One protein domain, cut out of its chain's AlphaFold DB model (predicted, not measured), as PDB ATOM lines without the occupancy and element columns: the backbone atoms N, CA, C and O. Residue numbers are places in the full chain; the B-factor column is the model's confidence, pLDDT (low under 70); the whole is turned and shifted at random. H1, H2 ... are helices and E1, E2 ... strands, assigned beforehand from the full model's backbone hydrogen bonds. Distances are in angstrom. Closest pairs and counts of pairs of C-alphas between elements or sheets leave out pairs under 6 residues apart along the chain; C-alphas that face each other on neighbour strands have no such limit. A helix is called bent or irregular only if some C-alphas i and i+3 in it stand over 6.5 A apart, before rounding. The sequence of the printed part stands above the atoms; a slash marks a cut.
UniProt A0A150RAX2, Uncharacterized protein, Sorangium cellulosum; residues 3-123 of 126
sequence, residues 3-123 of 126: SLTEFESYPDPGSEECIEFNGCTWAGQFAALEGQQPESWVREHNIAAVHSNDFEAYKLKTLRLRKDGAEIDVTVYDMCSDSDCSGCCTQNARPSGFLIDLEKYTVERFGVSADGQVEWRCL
ATOM      1  N   SER A   3      -9.640  15.807 -35.591       97.25
ATOM      2  CA  SER A   3      -9.119  15.287 -36.843       97.25
ATOM      3  C   SER A   3      -8.446  16.407 -37.616       97.25
ATOM      4  O   SER A   3      -8.989  17.507 -37.689       97.25
ATOM      5  N   LEU A   4      -7.250  16.115 -38.122       96.44
ATOM      6  CA  LEU A   4      -6.393  17.075 -38.804       96.44
ATOM      7  C   LEU A   4      -6.350  16.756 -40.297       96.44
ATOM      8  O   LEU A   4      -6.084  15.606 -40.653       96.44
ATOM      9  N   THR A   5      -6.598  17.764 -41.123       94.38
ATOM     10  CA  THR A   5      -6.402  17.746 -42.581       94.38
ATOM     11  C   THR A   5      -5.706  19.033 -43.025       94.38
ATOM     12  O   THR A   5      -5.379  19.879 -42.181       94.38
ATOM     13  N   GLU A   6      -5.443  19.163 -44.324       93.62
ATOM     14  CA  GLU A   6      -4.935  20.393 -44.924       93.62
ATOM     15  C   GLU A   6      -5.727  20.821 -46.158       93.62
ATOM     16  O   GLU A   6      -6.272  19.976 -46.869       93.62
ATOM     17  N   PHE A   7      -5.711  22.129 -46.420       91.00
ATOM     18  CA  PHE A   7      -6.300  22.768 -47.597       91.00
ATOM     19  C   PHE A   7      -5.361  23.846 -48.165       91.00
ATOM     20  O   PHE A   7      -4.432  24.321 -47.495       91.00
ATOM     21  N   GLU A   8      -5.602  24.274 -49.404       89.88
ATOM     22  CA  GLU A   8      -4.798  25.292 -50.085       89.88
ATOM     23  C   GLU A   8      -5.658  26.490 -50.514       89.88
ATOM     24  O   GLU A   8      -6.504  26.397 -51.398       89.88
ATOM     25  N   SER A   9      -5.406  27.671 -49.928       83.94
ATOM     26  CA  SER A   9      -6.193  28.888 -50.220       83.94
ATOM     27  C   SER A   9      -5.874  29.544 -51.570       83.94
ATOM     28  O   SER A   9      -6.569  30.471 -51.981       83.94
ATOM     29  N   TYR A  10      -4.797  29.120 -52.232       82.25
ATOM     30  CA  TYR A  10      -4.357  29.604 -53.544       82.25
ATOM     31  C   TYR A  10      -3.873  28.428 -54.400       82.25
ATOM     32  O   TYR A  10      -2.674  28.323 -54.666       82.25
ATOM     33  N   PRO A  11      -4.775  27.513 -54.794       79.88
ATOM     34  CA  PRO A  11      -4.372  26.312 -55.499       79.88
ATOM     35  C   PRO A  11      -3.986  26.609 -56.946       79.88
ATOM     36  O   PRO A  11      -4.571  27.477 -57.603       79.88
ATOM     37  N   ASP A  12      -3.015  25.852 -57.461       75.88
ATOM     38  CA  ASP A  12      -2.627  25.937 -58.867       75.88
ATOM     39  C   ASP A  12      -3.832  25.621 -59.778       75.88
ATOM     40  O   ASP A  12      -4.562  24.650 -59.538       75.88
ATOM     41  N   PRO A  13      -4.051  26.385 -60.867       75.62
ATOM     42  CA  PRO A  13      -5.122  26.096 -61.810       75.62
ATOM     43  C   PRO A  13      -5.039  24.658 -62.339       75.62
ATOM     44  O   PRO A  13      -4.073  24.280 -63.002       75.62
ATOM     45  N   GLY A  14      -6.082  23.869 -62.078       73.81
ATOM     46  CA  GLY A  14      -6.166  22.467 -62.493       73.81
ATOM     47  C   GLY A  14      -5.739  21.437 -61.442       73.81
ATOM     48  O   GLY A  14      -5.737  20.249 -61.763       73.81
ATOM     49  N   SER A  15      -5.397  21.851 -60.216       75.75
ATOM     50  CA  SER A  15      -5.243  20.929 -59.084       75.75
ATOM     51  C   SER A  15      -6.591  20.351 -58.624       75.75
ATOM     52  O   SER A  15      -7.656  20.886 -58.948       75.75
ATOM     53  N   GLU A  16      -6.543  19.263 -57.851       75.00
ATOM     54  CA  GLU A  16      -7.725  18.671 -57.205       75.00
ATOM     55  C   GLU A  16      -8.437  19.705 -56.324       75.00
ATOM     56  O   GLU A  16      -9.636  19.906 -56.469       75.00
ATOM     57  N   GLU A  17      -7.686  20.481 -55.542       70.62
ATOM     58  CA  GLU A  17      -8.214  21.577 -54.720       70.62
ATOM     59  C   GLU A  17      -8.979  22.637 -55.528       70.62
ATOM     60  O   GLU A  17     -10.060  23.097 -55.149       70.62
ATOM     61  N   CYS A  18      -8.451  23.003 -56.695       74.75
ATOM     62  CA  CYS A  18      -9.087  23.969 -57.583       74.75
ATOM     63  C   CYS A  18     -10.412  23.445 -58.167       74.75
ATOM     64  O   CYS A  18     -11.356  24.224 -58.323       74.75
ATOM     65  N   ILE A  19     -10.472  22.154 -58.517       74.56
ATOM     66  CA  ILE A  19     -11.582  21.546 -59.269       74.56
ATOM     67  C   ILE A  19     -12.639  20.934 -58.344       74.56
ATOM     68  O   ILE A  19     -13.829  21.164 -58.552       74.56
ATOM     69  N   GLU A  20     -12.224  20.138 -57.363       69.62
ATOM     70  CA  GLU A  20     -13.110  19.334 -56.514       69.62
ATOM     71  C   GLU A  20     -13.591  20.098 -55.277       69.62
ATOM     72  O   GLU A  20     -14.727  19.902 -54.846       69.62
ATOM     73  N   PHE A  21     -12.773  21.021 -54.761       67.25
ATOM     74  CA  PHE A  21     -13.048  21.764 -53.524       67.25
ATOM     75  C   PHE A  21     -13.332  23.256 -53.755       67.25
ATOM     76  O   PHE A  21     -13.451  24.034 -52.814       67.25
ATOM     77  N   ASN A  22     -13.494  23.674 -55.018       68.56
ATOM     78  CA  ASN A  22     -13.758  25.062 -55.415       68.56
ATOM     79  C   ASN A  22     -12.687  26.073 -54.953       68.56
ATOM     80  O   ASN A  22     -12.962  27.277 -54.927       68.56
ATOM     81  N   GLY A  23     -11.459  25.637 -54.653       67.12
ATOM     82  CA  GLY A  23     -10.410  26.510 -54.118       67.12
ATOM     83  C   GLY A  23     -10.020  27.653 -55.065       67.12
ATOM     84  O   GLY A  23      -9.679  28.743 -54.620       67.12
ATOM     85  N   CYS A  24     -10.179  27.478 -56.383       76.94
ATOM     86  CA  CYS A  24     -10.003  28.564 -57.355       76.94
ATOM     87  C   CYS A  24     -11.126  29.615 -57.313       76.94
ATOM     88  O   CYS A  24     -10.885  30.790 -57.593       76.94
ATOM     89  N   THR A  25     -12.353  29.212 -56.975       76.00
ATOM     90  CA  THR A  25     -13.501  30.124 -56.830       76.00
ATOM     91  C   THR A  25     -13.356  30.976 -55.573       76.00
ATOM     92  O   THR A  25     -13.662  32.169 -55.592       76.00
ATOM     93  N   TRP A  26     -12.849  30.370 -54.501       78.12
ATOM     94  CA  TRP A  26     -12.734  30.978 -53.177       78.12
ATOM     95  C   TRP A  26     -11.317  31.442 -52.837       78.12
ATOM     96  O   TRP A  26     -11.053  31.779 -51.690       78.12
ATOM     97  N   ALA A  27     -10.411  31.507 -53.816       85.31
ATOM     98  CA  ALA A  27      -9.003  31.786 -53.565       85.31
ATOM     99  C   ALA A  27      -8.803  33.077 -52.747       85.31
ATOM    100  O   ALA A  27      -9.213  34.163 -53.169       85.31
ATOM    101  N   GLY A  28      -8.174  32.966 -51.575       85.12
ATOM    102  CA  GLY A  28      -7.963  34.071 -50.632       85.12
ATOM    103  C   GLY A  28      -9.230  34.641 -49.973       85.12
ATOM    104  O   GLY A  28      -9.151  35.680 -49.319       85.12
ATOM    105  N   GLN A  29     -10.399  34.026 -50.148       90.56
ATOM    106  CA  GLN A  29     -11.604  34.351 -49.384       90.56
ATOM    107  C   GLN A  29     -11.680  33.443 -48.162       90.56
ATOM    108  O   GLN A  29     -11.405  32.255 -48.255       90.56
ATOM    109  N   PHE A  30     -12.068  34.014 -47.029       93.69
ATOM    110  CA  PHE A  30     -12.199  33.291 -45.770       93.69
ATOM    111  C   PHE A  30     -13.528  33.666 -45.127       93.69
ATOM    112  O   PHE A  30     -13.849  34.853 -45.042       93.69
ATOM    113  N   ALA A  31     -14.298  32.682 -44.658       93.06
ATOM    114  CA  ALA A  31     -15.664  32.897 -44.176       93.06
ATOM    115  C   ALA A  31     -15.791  33.915 -43.021       93.06
ATOM    116  O   ALA A  31     -16.849  34.522 -42.846       93.06
ATOM    117  N   ALA A  32     -14.737  34.115 -42.221       94.88
ATOM    118  CA  ALA A  32     -14.734  35.042 -41.088       94.88
ATOM    119  C   ALA A  32     -14.231  36.456 -41.431       94.88
ATOM    120  O   ALA A  32     -14.284  37.334 -40.567       94.88
ATOM    121  N   LEU A  33     -13.712  36.684 -42.642       94.69
ATOM    122  CA  LEU A  33     -13.084  37.943 -43.046       94.69
ATOM    123  C   LEU A  33     -13.873  38.640 -44.153       94.69
ATOM    124  O   LEU A  33     -14.469  38.013 -45.024       94.69
ATOM    125  N   GLU A  34     -13.839  39.971 -44.144       92.56
ATOM    126  CA  GLU A  34     -14.367  40.764 -45.250       92.56
ATOM    127  C   GLU A  34     -13.299  40.952 -46.334       92.56
ATOM    128  O   GLU A  34     -12.182  41.406 -46.072       92.56
ATOM    129  N   GLY A  35     -13.674  40.653 -47.578       90.94
ATOM    130  CA  GLY A  35     -12.812  40.827 -48.742       90.94
ATOM    131  C   GLY A  35     -11.791  39.705 -48.944       90.94
ATOM    132  O   GLY A  35     -11.626  38.801 -48.128       90.94
ATOM    133  N   GLN A  36     -11.107  39.777 -50.083       91.69
ATOM    134  CA  GLN A  36     -10.103  38.800 -50.486       91.69
ATOM    135  C   GLN A  36      -8.742  39.174 -49.895       91.69
ATOM    136  O   GLN A  36      -8.230  40.270 -50.137       91.69
ATOM    137  N   GLN A  37      -8.150  38.257 -49.139       95.19
ATOM    138  CA  GLN A  37      -6.814  38.407 -48.579       95.19
ATOM    139  C   GLN A  37      -5.784  37.941 -49.602       95.19
ATOM    140  O   GLN A  37      -5.958  36.856 -50.143       95.19
ATOM    141  N   PRO A  38      -4.714  38.707 -49.868       93.56
ATOM    142  CA  PRO A  38      -3.688  38.303 -50.822       93.56
ATOM    143  C   PRO A  38      -2.890  37.095 -50.313       93.56
ATOM    144  O   PRO A  38      -2.724  36.914 -49.110       93.56
ATOM    145  N   GLU A  39      -2.283  36.326 -51.218       92.25
ATOM    146  CA  GLU A  39      -1.447  35.170 -50.854       92.25
ATOM    147  C   GLU A  39      -0.307  35.538 -49.888       92.25
ATOM    148  O   GLU A  39       0.045  34.762 -49.004       92.25
ATOM    149  N   SER A  40       0.243  36.753 -49.999       93.94
ATOM    150  CA  SER A  40       1.238  37.260 -49.047       93.94
ATOM    151  C   SER A  40       0.702  37.325 -47.617       93.94
ATOM    152  O   SER A  40       1.433  37.022 -46.684       93.94
ATOM    153  N   TRP A  41      -0.574  37.682 -47.444       96.12
ATOM    154  CA  TRP A  41      -1.231  37.679 -46.141       96.12
ATOM    155  C   TRP A  41      -1.425  36.245 -45.645       96.12
ATOM    156  O   TRP A  41      -1.061  35.953 -44.510       96.12
ATOM    157  N   VAL A  42      -1.889  35.332 -46.506       95.12
ATOM    158  CA  VAL A  42      -2.064  33.904 -46.166       95.12
ATOM    159  C   VAL A  42      -0.751  33.294 -45.665       95.12
ATOM    160  O   VAL A  42      -0.702  32.675 -44.604       95.12
ATOM    161  N   ARG A  43       0.353  33.569 -46.364       94.38
ATOM    162  CA  ARG A  43       1.701  33.110 -45.994       94.38
ATOM    163  C   ARG A  43       2.173  33.618 -44.631       94.38
ATOM    164  O   ARG A  43       3.020  32.969 -44.027       94.38
ATOM    165  N   GLU A  44       1.661  34.744 -44.146       96.31
ATOM    166  CA  GLU A  44       2.063  35.357 -42.873       96.31
ATOM    167  C   GLU A  44       1.157  34.969 -41.691       96.31
ATOM    168  O   GLU A  44       1.511  35.246 -40.545       96.31
ATOM    169  N   HIS A  45       0.019  34.307 -41.936       97.56
ATOM    170  CA  HIS A  45      -0.985  34.007 -40.911       97.56
ATOM    171  C   HIS A  45      -1.171  32.505 -40.709       97.56
ATOM    172  O   HIS A  45      -1.246  31.736 -41.661       97.56
ATOM    173  N   ASN A  46      -1.285  32.080 -39.449       98.25
ATOM    174  CA  ASN A  46      -1.640  30.706 -39.100       98.25
ATOM    175  C   ASN A  46      -3.156  30.528 -39.189       98.25
ATOM    176  O   ASN A  46      -3.888  30.981 -38.306       98.25
ATOM    177  N   ILE A  47      -3.610  29.890 -40.258       98.38
ATOM    178  CA  ILE A  47      -5.015  29.807 -40.645       98.38
ATOM    179  C   ILE A  47      -5.523  28.387 -40.417       98.38
ATOM    180  O   ILE A  47      -4.878  27.406 -40.791       98.38
ATOM    181  N   ALA A  48      -6.709  28.303 -39.825       98.06
ATOM    182  CA  ALA A  48      -7.487  27.082 -39.741       98.06
ATOM    183  C   ALA A  48      -8.902  27.304 -40.282       98.06
ATOM    184  O   ALA A  48      -9.484  28.386 -40.126       98.06
ATOM    185  N   ALA A  49      -9.463  26.241 -40.844       96.94
ATOM    186  CA  ALA A  49     -10.887  26.066 -41.031       96.94
ATOM    187  C   ALA A  49     -11.417  25.035 -40.027       96.94
ATOM    188  O   ALA A  49     -10.716  24.107 -39.613       96.94
ATOM    189  N   VAL A  50     -12.673  25.198 -39.626       97.19
ATOM    190  CA  VAL A  50     -13.409  24.185 -38.855       97.19
ATOM    191  C   VAL A  50     -14.665  23.783 -39.610       97.19
ATOM    192  O   VAL A  50     -15.088  24.464 -40.544       97.19
ATOM    193  N   HIS A  51     -15.287  22.680 -39.208       95.62
ATOM    194  CA  HIS A  51     -16.565  22.277 -39.782       95.62
ATOM    195  C   HIS A  51     -17.620  23.390 -39.611       95.62
ATOM    196  O   HIS A  51     -17.684  24.034 -38.565       95.62
ATOM    197  N   SER A  52     -18.498  23.593 -40.597       94.50
ATOM    198  CA  SER A  52     -19.546  24.633 -40.566       94.50
ATOM    199  C   SER A  52     -20.420  24.613 -39.298       94.50
ATOM    200  O   SER A  52     -20.728  25.662 -38.740       94.50
ATOM    201  N   ASN A  53     -20.760  23.421 -38.796       94.25
ATOM    202  CA  ASN A  53     -21.439  23.219 -37.502       94.25
ATOM    203  C   ASN A  53     -20.718  23.849 -36.291       94.25
ATOM    204  O   ASN A  53     -21.380  24.223 -35.326       94.25
ATOM    205  N   ASP A  54     -19.390  23.949 -36.331       95.94
ATOM    206  CA  ASP A  54     -18.547  24.484 -35.256       95.94
ATOM    207  C   ASP A  54     -18.123  25.939 -35.520       95.94
ATOM    208  O   ASP A  54     -17.708  26.651 -34.602       95.94
ATOM    209  N   PHE A  55     -18.251  26.411 -36.761       96.25
ATOM    210  CA  PHE A  55     -17.715  27.697 -37.204       96.25
ATOM    211  C   PHE A  55     -18.227  28.886 -36.388       96.25
ATOM    212  O   PHE A  55     -17.435  29.714 -35.949       96.25
ATOM    213  N   GLU A  56     -19.527  28.961 -36.097       96.00
ATOM    214  CA  GLU A  56     -20.072  30.080 -35.313       96.00
ATOM    215  C   GLU A  56     -19.505  30.158 -33.889       96.00
ATOM    216  O   GLU A  56     -19.396  31.253 -33.336       96.00
ATOM    217  N   ALA A  57     -19.117  29.023 -33.302       96.56
ATOM    218  CA  ALA A  57     -18.520  28.986 -31.972       96.56
ATOM    219  C   ALA A  57     -17.043  29.409 -31.980       96.56
ATOM    220  O   ALA A  57     -16.579  30.013 -31.010       96.56
ATOM    221  N   TYR A  58     -16.313  29.106 -33.060       97.62
ATOM    222  CA  TYR A  58     -14.857  29.264 -33.108       97.62
ATOM    223  C   TYR A  58     -14.344  30.318 -34.088       97.62
ATOM    224  O   TYR A  58     -13.152  30.603 -34.054       97.62
ATOM    225  N   LYS A  59     -15.175  30.940 -34.929       97.25
ATOM    226  CA  LYS A  59     -14.711  31.981 -35.859       97.25
ATOM    227  C   LYS A  59     -13.960  33.089 -35.119       97.25
ATOM    228  O   LYS A  59     -14.416  33.589 -34.090       97.25
ATOM    229  N   LEU A  60     -12.798  33.460 -35.655       97.69
ATOM    230  CA  LEU A  60     -11.848  34.426 -35.087       97.69
ATOM    231  C   LEU A  60     -11.251  34.040 -33.721       97.69
ATOM    232  O   LEU A  60     -10.546  34.851 -33.123       97.69
ATOM    233  N   LYS A  61     -11.501  32.822 -33.227       98.25
ATOM    234  CA  LYS A  61     -10.866  32.284 -32.019       98.25
ATOM    235  C   LYS A  61      -9.494  31.715 -32.330       98.25
ATOM    236  O   LYS A  61      -9.217  31.278 -33.452       98.25
ATOM    237  N   THR A  62      -8.653  31.688 -31.304       98.56
ATOM    238  CA  THR A  62      -7.304  31.135 -31.369       98.56
ATOM    239  C   THR A  62      -7.289  29.731 -30.781       98.56
ATOM    240  O   THR A  62      -7.547  29.531 -29.591       98.56
ATOM    241  N   LEU A  63      -6.948  28.744 -31.605       98.56
ATOM    242  CA  LEU A  63      -6.776  27.359 -31.190       98.56
ATOM    243  C   LEU A  63      -5.288  27.051 -31.048       98.56
ATOM    244  O   LEU A  63      -4.499  27.305 -31.953       98.56
ATOM    245  N   ARG A  64      -4.908  26.454 -29.923       98.62
ATOM    246  CA  ARG A  64      -3.574  25.889 -29.731       98.62
ATOM    247  C   ARG A  64      -3.584  24.422 -30.084       98.62
ATOM    248  O   ARG A  64      -4.340  23.680 -29.460       98.62
ATOM    249  N   LEU A  65      -2.711  24.015 -30.996       98.56
ATOM    250  CA  LEU A  65      -2.567  22.648 -31.479       98.56
ATOM    251  C   LEU A  65      -1.264  22.027 -30.986       98.56
ATOM    252  O   LEU A  65      -0.244  22.709 -30.905       98.56
ATOM    253  N   ARG A  66      -1.289  20.727 -30.682       98.38
ATOM    254  CA  ARG A  66      -0.105  19.933 -30.335       98.38
ATOM    255  C   ARG A  66      -0.141  18.572 -31.017       98.38
ATOM    256  O   ARG A  66      -1.125  17.840 -30.901       98.38
ATOM    257  N   LYS A  67       0.949  18.224 -31.696       97.88
ATOM    258  CA  LYS A  67       1.160  16.922 -32.344       97.88
ATOM    259  C   LYS A  67       2.660  16.648 -32.427       97.88
ATOM    260  O   LYS A  67       3.428  17.577 -32.636       97.88
ATOM    261  N   ASP A  68       3.082  15.404 -32.208       96.25
ATOM    262  CA  ASP A  68       4.474  14.945 -32.377       96.25
ATOM    263  C   ASP A  68       5.552  15.812 -31.686       96.25
ATOM    264  O   ASP A  68       6.694  15.903 -32.129       96.25
ATOM    265  N   GLY A  69       5.200  16.449 -30.563       96.50
ATOM    266  CA  GLY A  69       6.090  17.334 -29.801       96.50
ATOM    267  C   GLY A  69       6.172  18.780 -30.311       96.50
ATOM    268  O   GLY A  69       6.816  19.600 -29.657       96.50
ATOM    269  N   ALA A  70       5.503  19.108 -31.417       98.00
ATOM    270  CA  ALA A  70       5.334  20.468 -31.918       98.00
ATOM    271  C   ALA A  70       4.085  21.143 -31.322       98.00
ATOM    272  O   ALA A  70       3.126  20.478 -30.917       98.00
ATOM    273  N   GLU A  71       4.090  22.478 -31.297       98.38
ATOM    274  CA  GLU A  71       2.964  23.320 -30.878       98.38
ATOM    275  C   GLU A  71       2.816  24.507 -31.838       98.38
ATOM    276  O   GLU A  71       3.816  25.125 -32.206       98.38
ATOM    277  N   ILE A  72       1.580  24.844 -32.209       98.56
ATOM    278  CA  ILE A  72       1.261  26.041 -32.995       98.56
ATOM    279  C   ILE A  72      -0.063  26.651 -32.529       98.56
ATOM    280  O   ILE A  72      -0.986  25.931 -32.148       98.56
ATOM    281  N   ASP A  73      -0.155  27.979 -32.579       98.69
ATOM    282  CA  ASP A  73      -1.411  28.708 -32.404       98.69
ATOM    283  C   ASP A  73      -1.943  29.117 -33.778       98.69
ATOM    284  O   ASP A  73      -1.210  29.705 -34.581       98.69
ATOM    285  N   VAL A  74      -3.206  28.795 -34.044       98.50
ATOM    286  CA  VAL A  74      -3.904  29.064 -35.306       98.50
ATOM    287  C   VAL A  74      -5.174  29.860 -35.040       98.50
ATOM    288  O   VAL A  74      -5.791  29.714 -33.984       98.50
ATOM    289  N   THR A  75      -5.588  30.680 -35.997       98.62
ATOM    290  CA  THR A  75      -6.857  31.408 -35.937       98.62
ATOM    291  C   THR A  75      -7.845  30.802 -36.922       98.62
ATOM    292  O   THR A  75      -7.507  30.540 -38.078       98.62
ATOM    293  N   VAL A  76      -9.080  30.587 -36.465       98.19
ATOM    294  CA  VAL A  76     -10.157  30.066 -37.314       98.19
ATOM    295  C   VAL A  76     -10.701  31.201 -38.175       98.19
ATOM    296  O   VAL A  76     -11.557  31.976 -37.738       98.19
ATOM    297  N   TYR A  77     -10.177  31.318 -39.391       97.88
ATOM    298  CA  TYR A  77     -10.655  32.300 -40.363       97.88
ATOM    299  C   TYR A  77     -11.674  31.719 -41.331       97.88
ATOM    300  O   TYR A  77     -12.421  32.489 -41.930       97.88
ATOM    301  N   ASP A  78     -11.733  30.396 -41.467       95.00
ATOM    302  CA  ASP A  78     -12.537  29.771 -42.508       95.00
ATOM    303  C   ASP A  78     -13.437  28.644 -42.016       95.00
ATOM    304  O   ASP A  78     -13.362  28.204 -40.862       95.00
ATOM    305  N   MET A  79     -14.307  28.183 -42.910       93.25
ATOM    306  CA  MET A  79     -15.181  27.047 -42.674       93.25
ATOM    307  C   MET A  79     -15.044  26.000 -43.776       93.25
ATOM    308  O   MET A  79     -15.084  26.315 -44.958       93.25
ATOM    309  N   CYS A  80     -14.995  24.734 -43.373       90.12
ATOM    310  CA  CYS A  80     -15.235  23.611 -44.269       90.12
ATOM    311  C   CYS A  80     -16.740  23.318 -44.261       90.12
ATOM    312  O   CYS A  80     -17.308  22.944 -43.223       90.12
ATOM    313  N   SER A  81     -17.404  23.491 -45.406       87.75
ATOM    314  CA  SER A  81     -18.823  23.176 -45.572       87.75
ATOM    315  C   SER A  81     -19.017  21.945 -46.451       87.75
ATOM    316  O   SER A  81     -18.585  21.896 -47.598       87.75
ATOM    317  N   ASP A  82     -19.782  20.969 -45.958       84.38
ATOM    318  CA  ASP A  82     -20.146  19.774 -46.730       84.38
ATOM    319  C   ASP A  82     -20.878  20.085 -48.044       84.38
ATOM    320  O   ASP A  82     -20.920  19.237 -48.936       84.38
ATOM    321  N   SER A  83     -21.467  21.278 -48.165       80.94
ATOM    322  CA  SER A  83     -22.138  21.718 -49.394       80.94
ATOM    323  C   SER A  83     -21.151  22.023 -50.523       80.94
ATOM    324  O   SER A  83     -21.541  21.932 -51.685       80.94
ATOM    325  N   ASP A  84     -19.892  22.320 -50.194       74.00
ATOM    326  CA  ASP A  84     -18.851  22.648 -51.170       74.00
ATOM    327  C   ASP A  84     -18.189  21.392 -51.756       74.00
ATOM    328  O   ASP A  84     -17.646  21.449 -52.855       74.00
ATOM    329  N   CYS A  85     -18.286  20.248 -51.063       72.94
ATOM    330  CA  CYS A  85     -17.563  19.015 -51.402       72.94
ATOM    331  C   CYS A  85     -18.366  17.712 -51.185       72.94
ATOM    332  O   CYS A  85     -17.796  16.633 -51.026       72.94
ATOM    333  N   SER A  86     -19.702  17.779 -51.145       83.50
ATOM    334  CA  SER A  86     -20.593  16.610 -50.986       83.50
ATOM    335  C   SER A  86     -20.309  15.733 -49.752       83.50
ATOM    336  O   SER A  86     -20.313  14.502 -49.833       83.50
ATOM    337  N   GLY A  87     -20.110  16.348 -48.583       83.06
ATOM    338  CA  GLY A  87     -19.966  15.621 -47.314       83.06
ATOM    339  C   GLY A  87     -18.530  15.310 -46.880       83.06
ATOM    340  O   GLY A  87     -18.342  14.463 -45.999       83.06
ATOM    341  N   CYS A  88     -17.513  15.897 -47.521       84.00
ATOM    342  CA  CYS A  88     -16.111  15.637 -47.182       84.00
ATOM    343  C   CYS A  88     -15.742  16.142 -45.777       84.00
ATOM    344  O   CYS A  88     -15.043  15.442 -45.051       84.00
ATOM    345  N   CYS A  89     -16.275  17.284 -45.333       87.62
ATOM    346  CA  CYS A  89     -15.946  17.873 -44.035       87.62
ATOM    347  C   CYS A  89     -16.443  16.990 -42.881       87.62
ATOM    348  O   CYS A  89     -15.703  16.723 -41.932       87.62
ATOM    349  N   THR A  90     -17.667  16.457 -42.976       88.81
ATOM    350  CA  THR A  90     -18.199  15.483 -42.004       88.81
ATOM    351  C   THR A  90     -17.374  14.192 -41.987       88.81
ATOM    352  O   THR A  90     -17.224  13.558 -40.937       88.81
ATOM    353  N   GLN A  91     -16.841  13.769 -43.136       88.56
ATOM    354  CA  GLN A  91     -15.957  12.604 -43.208       88.56
ATOM    355  C   GLN A  91     -14.606  12.896 -42.549       88.56
ATOM    356  O   GLN A  91     -14.178  12.113 -41.699       88.56
ATOM    357  N   ASN A  92     -13.999  14.042 -42.855       88.94
ATOM    358  CA  ASN A  92     -12.710  14.480 -42.325       88.94
ATOM    359  C   ASN A  92     -12.763  14.748 -40.818       88.94
ATOM    360  O   ASN A  92     -11.787  14.507 -40.120       88.94
ATOM    361  N   ALA A  93     -13.921  15.133 -40.273       90.50
ATOM    362  CA  ALA A  93     -14.117  15.272 -38.830       90.50
ATOM    363  C   ALA A  93     -13.965  13.942 -38.060       90.50
ATOM    364  O   ALA A  93     -13.845  13.939 -36.834       90.50
ATOM    365  N   ARG A  94     -13.972  12.781 -38.730       91.06
ATOM    366  CA  ARG A  94     -13.797  11.471 -38.083       91.06
ATOM    367  C   ARG A  94     -12.322  11.155 -37.825       91.06
ATOM    368  O   ARG A  94     -11.463  11.585 -38.585       91.06
ATOM    369  N   PRO A  95     -12.000  10.375 -36.779       91.88
ATOM    370  CA  PRO A  95     -12.911   9.770 -35.803       91.88
ATOM    371  C   PRO A  95     -13.346  10.701 -34.662       91.88
ATOM    372  O   PRO A  95     -14.220  10.315 -33.891       91.88
ATOM    373  N   SER A  96     -12.744  11.883 -34.514       92.06
ATOM    374  CA  SER A  96     -12.924  12.717 -33.316       92.06
ATOM    375  C   SER A  96     -14.300  13.385 -33.202       92.06
ATOM    376  O   SER A  96     -14.737  13.694 -32.096       92.06
ATOM    377  N   GLY A  97     -14.972  13.599 -34.334       92.25
ATOM    378  CA  GLY A  97     -16.174  14.420 -34.442       92.25
ATOM    379  C   GLY A  97     -15.894  15.922 -34.543       92.25
ATOM    380  O   GLY A  97     -16.854  16.681 -34.608       92.25
ATOM    381  N   PHE A  98     -14.627  16.349 -34.569       95.62
ATOM    382  CA  PHE A  98     -14.225  17.748 -34.704       95.62
ATOM    383  C   PHE A  98     -13.124  17.882 -35.759       95.62
ATOM    384  O   PHE A  98     -12.095  17.212 -35.672       95.62
ATOM    385  N   LEU A  99     -13.333  18.745 -36.747       96.81
ATOM    386  CA  LEU A  99     -12.379  18.984 -37.828       96.81
ATOM    387  C   LEU A  99     -11.564  20.247 -37.548       96.81
ATOM    388  O   LEU A  99     -12.139  21.299 -37.277       96.81
ATOM    389  N   ILE A 100     -10.244  20.133 -37.657       97.62
ATOM    390  CA  ILE A 100      -9.333  21.265 -37.816       97.62
ATOM    391  C   ILE A 100      -8.608  21.046 -39.135       97.62
ATOM    392  O   ILE A 100      -7.817  20.115 -39.261       97.62
ATOM    393  N   ASP A 101      -8.906  21.894 -40.103       95.75
ATOM    394  CA  ASP A 101      -8.334  21.838 -41.440       95.75
ATOM    395  C   ASP A 101      -7.338  22.988 -41.586       95.75
ATOM    396  O   ASP A 101      -7.702  24.154 -41.409       95.75
ATOM    397  N   LEU A 102      -6.056  22.682 -41.769       97.38
ATOM    398  CA  LEU A 102      -4.993  23.686 -41.736       97.38
ATOM    399  C   LEU A 102      -4.623  24.162 -43.131       97.38
ATOM    400  O   LEU A 102      -4.435  23.372 -44.046       97.38
ATOM    401  N   GLU A 103      -4.423  25.467 -43.275       97.06
ATOM    402  CA  GLU A 103      -3.891  26.000 -44.526       97.06
ATOM    403  C   GLU A 103      -2.439  25.519 -44.722       97.06
ATOM    404  O   GLU A 103      -1.666  25.470 -43.757       97.06
ATOM    405  N   LYS A 104      -2.044  25.165 -45.953       95.38
ATOM    406  CA  LYS A 104      -0.739  24.540 -46.242       95.38
ATOM    407  C   LYS A 104       0.484  25.272 -45.664       95.38
ATOM    408  O   LYS A 104       1.372  24.624 -45.113       95.38
ATOM    409  N   TYR A 105       0.547  26.607 -45.691       96.69
ATOM    410  CA  TYR A 105       1.667  27.357 -45.108       96.69
ATOM    411  C   TYR A 105       1.661  27.263 -43.576       96.69
ATOM    412  O   TYR A 105       2.711  27.329 -42.932       96.69
ATOM    413  N   THR A 106       0.486  27.078 -42.972       97.94
ATOM    414  CA  THR A 106       0.340  26.792 -41.540       97.94
ATOM    415  C   THR A 106       0.849  25.394 -41.202       97.94
ATOM    416  O   THR A 106       1.562  25.250 -40.210       97.94
ATOM    417  N   VAL A 107       0.569  24.388 -42.036       97.19
ATOM    418  CA  VAL A 107       1.125  23.028 -41.897       97.19
ATOM    419  C   VAL A 107       2.648  23.043 -42.004       97.19
ATOM    420  O   VAL A 107       3.329  22.510 -41.124       97.19
ATOM    421  N   GLU A 108       3.194  23.722 -43.019       96.56
ATOM    422  CA  GLU A 108       4.641  23.885 -43.208       96.56
ATOM    423  C   GLU A 108       5.316  24.475 -41.960       96.56
ATOM    424  O   GLU A 108       6.378  24.008 -41.542       96.56
ATOM    425  N   ARG A 109       4.688  25.474 -41.325       97.81
ATOM    426  CA  ARG A 109       5.180  26.070 -40.074       97.81
ATOM    427  C   ARG A 109       4.980  25.179 -38.857       97.81
ATOM    428  O   ARG A 109       5.826  25.199 -37.965       97.81
ATOM    429  N   PHE A 110       3.879  24.433 -38.793       98.00
ATOM    430  CA  PHE A 110       3.619  23.512 -37.690       98.00
ATOM    431  C   PHE A 110       4.638  22.364 -37.687       98.00
ATOM    432  O   PHE A 110       5.039  21.897 -36.622       98.00
ATOM    433  N   GLY A 111       5.116  21.959 -38.867       97.06
ATOM    434  CA  GLY A 111       6.212  21.002 -39.010       97.06
ATOM    435  C   GLY A 111       5.816  19.565 -38.669       97.06
ATOM    436  O   GLY A 111       6.671  18.763 -38.293       97.06
ATOM    437  N   VAL A 112       4.529  19.244 -38.789       94.81
ATOM    438  CA  VAL A 112       3.962  17.904 -38.588       94.81
ATOM    439  C   VAL A 112       3.147  17.513 -39.812       94.81
ATOM    440  O   VAL A 112       2.750  18.373 -40.594       94.81
ATOM    441  N   SER A 113       2.866  16.224 -39.977       93.06
ATOM    442  CA  SER A 113       1.948  15.799 -41.031       93.06
ATOM    443  C   SER A 113       0.520  16.274 -40.729       93.06
ATOM    444  O   SER A 113       0.065  16.180 -39.582       93.06
ATOM    445  N   ALA A 114      -0.195  16.778 -41.732       90.50
ATOM    446  CA  ALA A 114      -1.577  17.238 -41.601       90.50
ATOM    447  C   ALA A 114      -2.592  16.097 -41.775       90.50
ATOM    448  O   ALA A 114      -3.534  16.180 -42.549       90.50
ATOM    449  N   ASP A 115      -2.379  14.998 -41.055       92.44
ATOM    450  CA  ASP A 115      -3.268  13.841 -41.035       92.44
ATOM    451  C   ASP A 115      -3.422  13.286 -39.612       92.44
ATOM    452  O   ASP A 115      -2.601  13.517 -38.715       92.44
ATOM    453  N   GLY A 116      -4.489  12.522 -39.390       93.69
ATOM    454  CA  GLY A 116      -4.706  11.806 -38.138       93.69
ATOM    455  C   GLY A 116      -5.341  12.670 -37.050       93.69
ATOM    456  O   GLY A 116      -6.423  13.222 -37.240       93.69
ATOM    457  N   GLN A 117      -4.746  12.682 -35.856       97.00
ATOM    458  CA  GLN A 117      -5.317  13.328 -34.670       97.00
ATOM    459  C   GLN A 117      -4.369  14.372 -34.090       97.00
ATOM    460  O   GLN A 117      -3.161  14.149 -34.012       97.00
ATOM    461  N   VAL A 118      -4.942  15.476 -33.619       97.88
ATOM    462  CA  VAL A 118      -4.226  16.578 -32.972       97.88
ATOM    463  C   VAL A 118      -4.856  16.908 -31.621       97.88
ATOM    464  O   VAL A 118      -6.084  16.919 -31.457       97.88
ATOM    465  N   GLU A 119      -4.024  17.162 -30.615       98.19
ATOM    466  CA  GLU A 119      -4.488  17.753 -29.362       98.19
ATOM    467  C   GLU A 119      -4.768  19.229 -29.591       98.19
ATOM    468  O   GLU A 119      -3.975  19.920 -30.224       98.19
ATOM    469  N   TRP A 120      -5.876  19.733 -29.053       98.12
ATOM    470  CA  TRP A 120      -6.212  21.137 -29.214       98.12
ATOM    471  C   TRP A 120      -6.917  21.708 -27.990       98.12
ATOM    472  O   TRP A 120      -7.525  20.975 -27.202       98.12
ATOM    473  N   ARG A 121      -6.837  23.029 -27.850       97.88
ATOM    474  CA  ARG A 121      -7.662  23.827 -26.938       97.88
ATOM    475  C   ARG A 121      -7.912  25.208 -27.533       97.88
ATOM    476  O   ARG A 121      -7.033  25.747 -28.197       97.88
ATOM    477  N   CYS A 122      -9.062  25.794 -27.240       97.94
ATOM    478  CA  CYS A 122      -9.299  27.206 -27.519       97.94
ATOM    479  C   CYS A 122      -8.653  28.073 -26.426       97.94
ATOM    480  O   CYS A 122      -8.767  27.747 -25.243       97.94
ATOM    481  N   LEU A 123      -7.944  29.133 -26.812       97.88
ATOM    482  CA  LEU A 123      -7.244  30.031 -25.886       97.88
ATOM    483  C   LEU A 123      -8.100  31.219 -25.428       97.88
ATOM    484  O   LEU A 123      -7.758  31.851 -24.435       97.88
TER     485      LEU A 123
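Overview. This is residues 3 to 123 of the 126 residues of an uncharacterized protein of Sorangium cellulosum (UniProt A0A150RAX2). A six-stranded sheet is folded back on itself at the long, bent strand E4, with the leaf E1, E5, E2 facing the leaf E3, E6; it is a loose, half-closed barrel whose edge strands E1 and E6 come together at Ser 3 and Gln 117. Short helices surround this core: H3 and H6 pack on opposite faces of the sheet, H5 covers E5, and H1, H2 and H4 lie farther out, with a long unnamed stretch, residues 21 to 38, between H1 and H2. The printed part has 121 residues with six named helices and six named strands, along the chain E1 H1 H2 E2 H3 E3 E4 H4 H5 E5 H6 E6. The sheet's order is E1 E5 E2 E4 E3 E6, mixed, and the class is mixed, helices and strands. The whole is compact and rounded, with a radius of gyration of the C-alphas of 13.2 A and spans of 35 by 30 by 26 A.

Arrangement. The sheet runs, strand beside strand, through E1, residues 3 to 7, E5, residues 99 to 103, E2, residues 47 to 51, E4, residues 70 to 80, E3, residues 62 to 67, and E6, residues 117 to 122. It is a folded sheet, one sheet bent back on itself into two leaves that face each other, with E4 as the hinge; it is strongly twisted. E4 bends by 86 degrees at residue 77, and its pairing is staggered: residues 70 to 75 pair with E3 and residues 75 to 80 with E2. E1 and E5 are parallel, with N 7 and O 102 at 3.0 A. E5 and E2 are antiparallel, with N 49 and O 101 at 2.8 A. E2 and E4 are parallel, with N 80 and O 50 at 2.8 A. E3 and E4 form an antiparallel hairpin, with N 65 and O 72 at 2.8 A. E3 and E6 are antiparallel, with N 66 and O 119 at 2.8 A. These N and O pairs are within hydrogen-bond range. The closest C-alphas of edge strands E1 and E6 are those of Ser 3 and Gln 117, 4.8 A apart. H3, residues 52 to 58, is on the sheet at a height of 6.8 A, over E2 and slantwise to the strands at 34 degrees on the local plane. It is irregular: C-alphas 53 and 56 are 7.3 A apart. H6, residues 104 to 110, is on the opposite face at a height of 7.2 A, only just over none of the strands, with 2 of its C-alphas falling on E2 and 2 on E3. H5, residues 88 to 92, is over E5 at a height of 8.1 A. H2, residues 39 to 44, is not on the sheet; it only just touches H6, with 3 pairs of C-alphas within 8 A, the closest being Arg 43 and Tyr 105 at 5.8 A, at a shallow tilt of 10 degrees, the same way. H4, residues 82 to 85, is not on the sheet and only just touches H5, only at the corner, with 3 pairs within 8 A and closest C-alphas Asp 82 and Cys 89, 5.3 A apart. H1, residues 16 to 20, is not on the sheet; it is close to H4 but not clearly touching, with C-alphas Glu 20 and Cys 85 closest at 6.8 A. Every O i to N i+4 pair is within hydrogen-bond range in H1, H2, H5 and H6; H3 has 1 of 3, with 3 of 4 O i to N i+3 pairs, and H4 is too short for an O i to N i+4 pair.

Along the chain. E4 measures 24.2 A from first to last C-alpha; C-alpha 70 is at (5.334, 20.468, -31.918), and C-alpha 80 is at (-15.235, 23.611, -44.269). E3 measures 16.6 A and E6 16.1 A. E1 begins at C-alpha 3, (-9.119, 15.287, -36.843), and E6 ends at C-alpha 122, (-9.299, 27.206, -27.519).

Size, cuts and confidence. The C-alphas farthest apart, of Gly 14 and Leu 123, are 37.4 A from each other. The printed part has no cut, and the link from H1 to H2, 18 residues, is long. The mean pLDDT of the printed part is 91.2, and residues 20 to 23 are under 70.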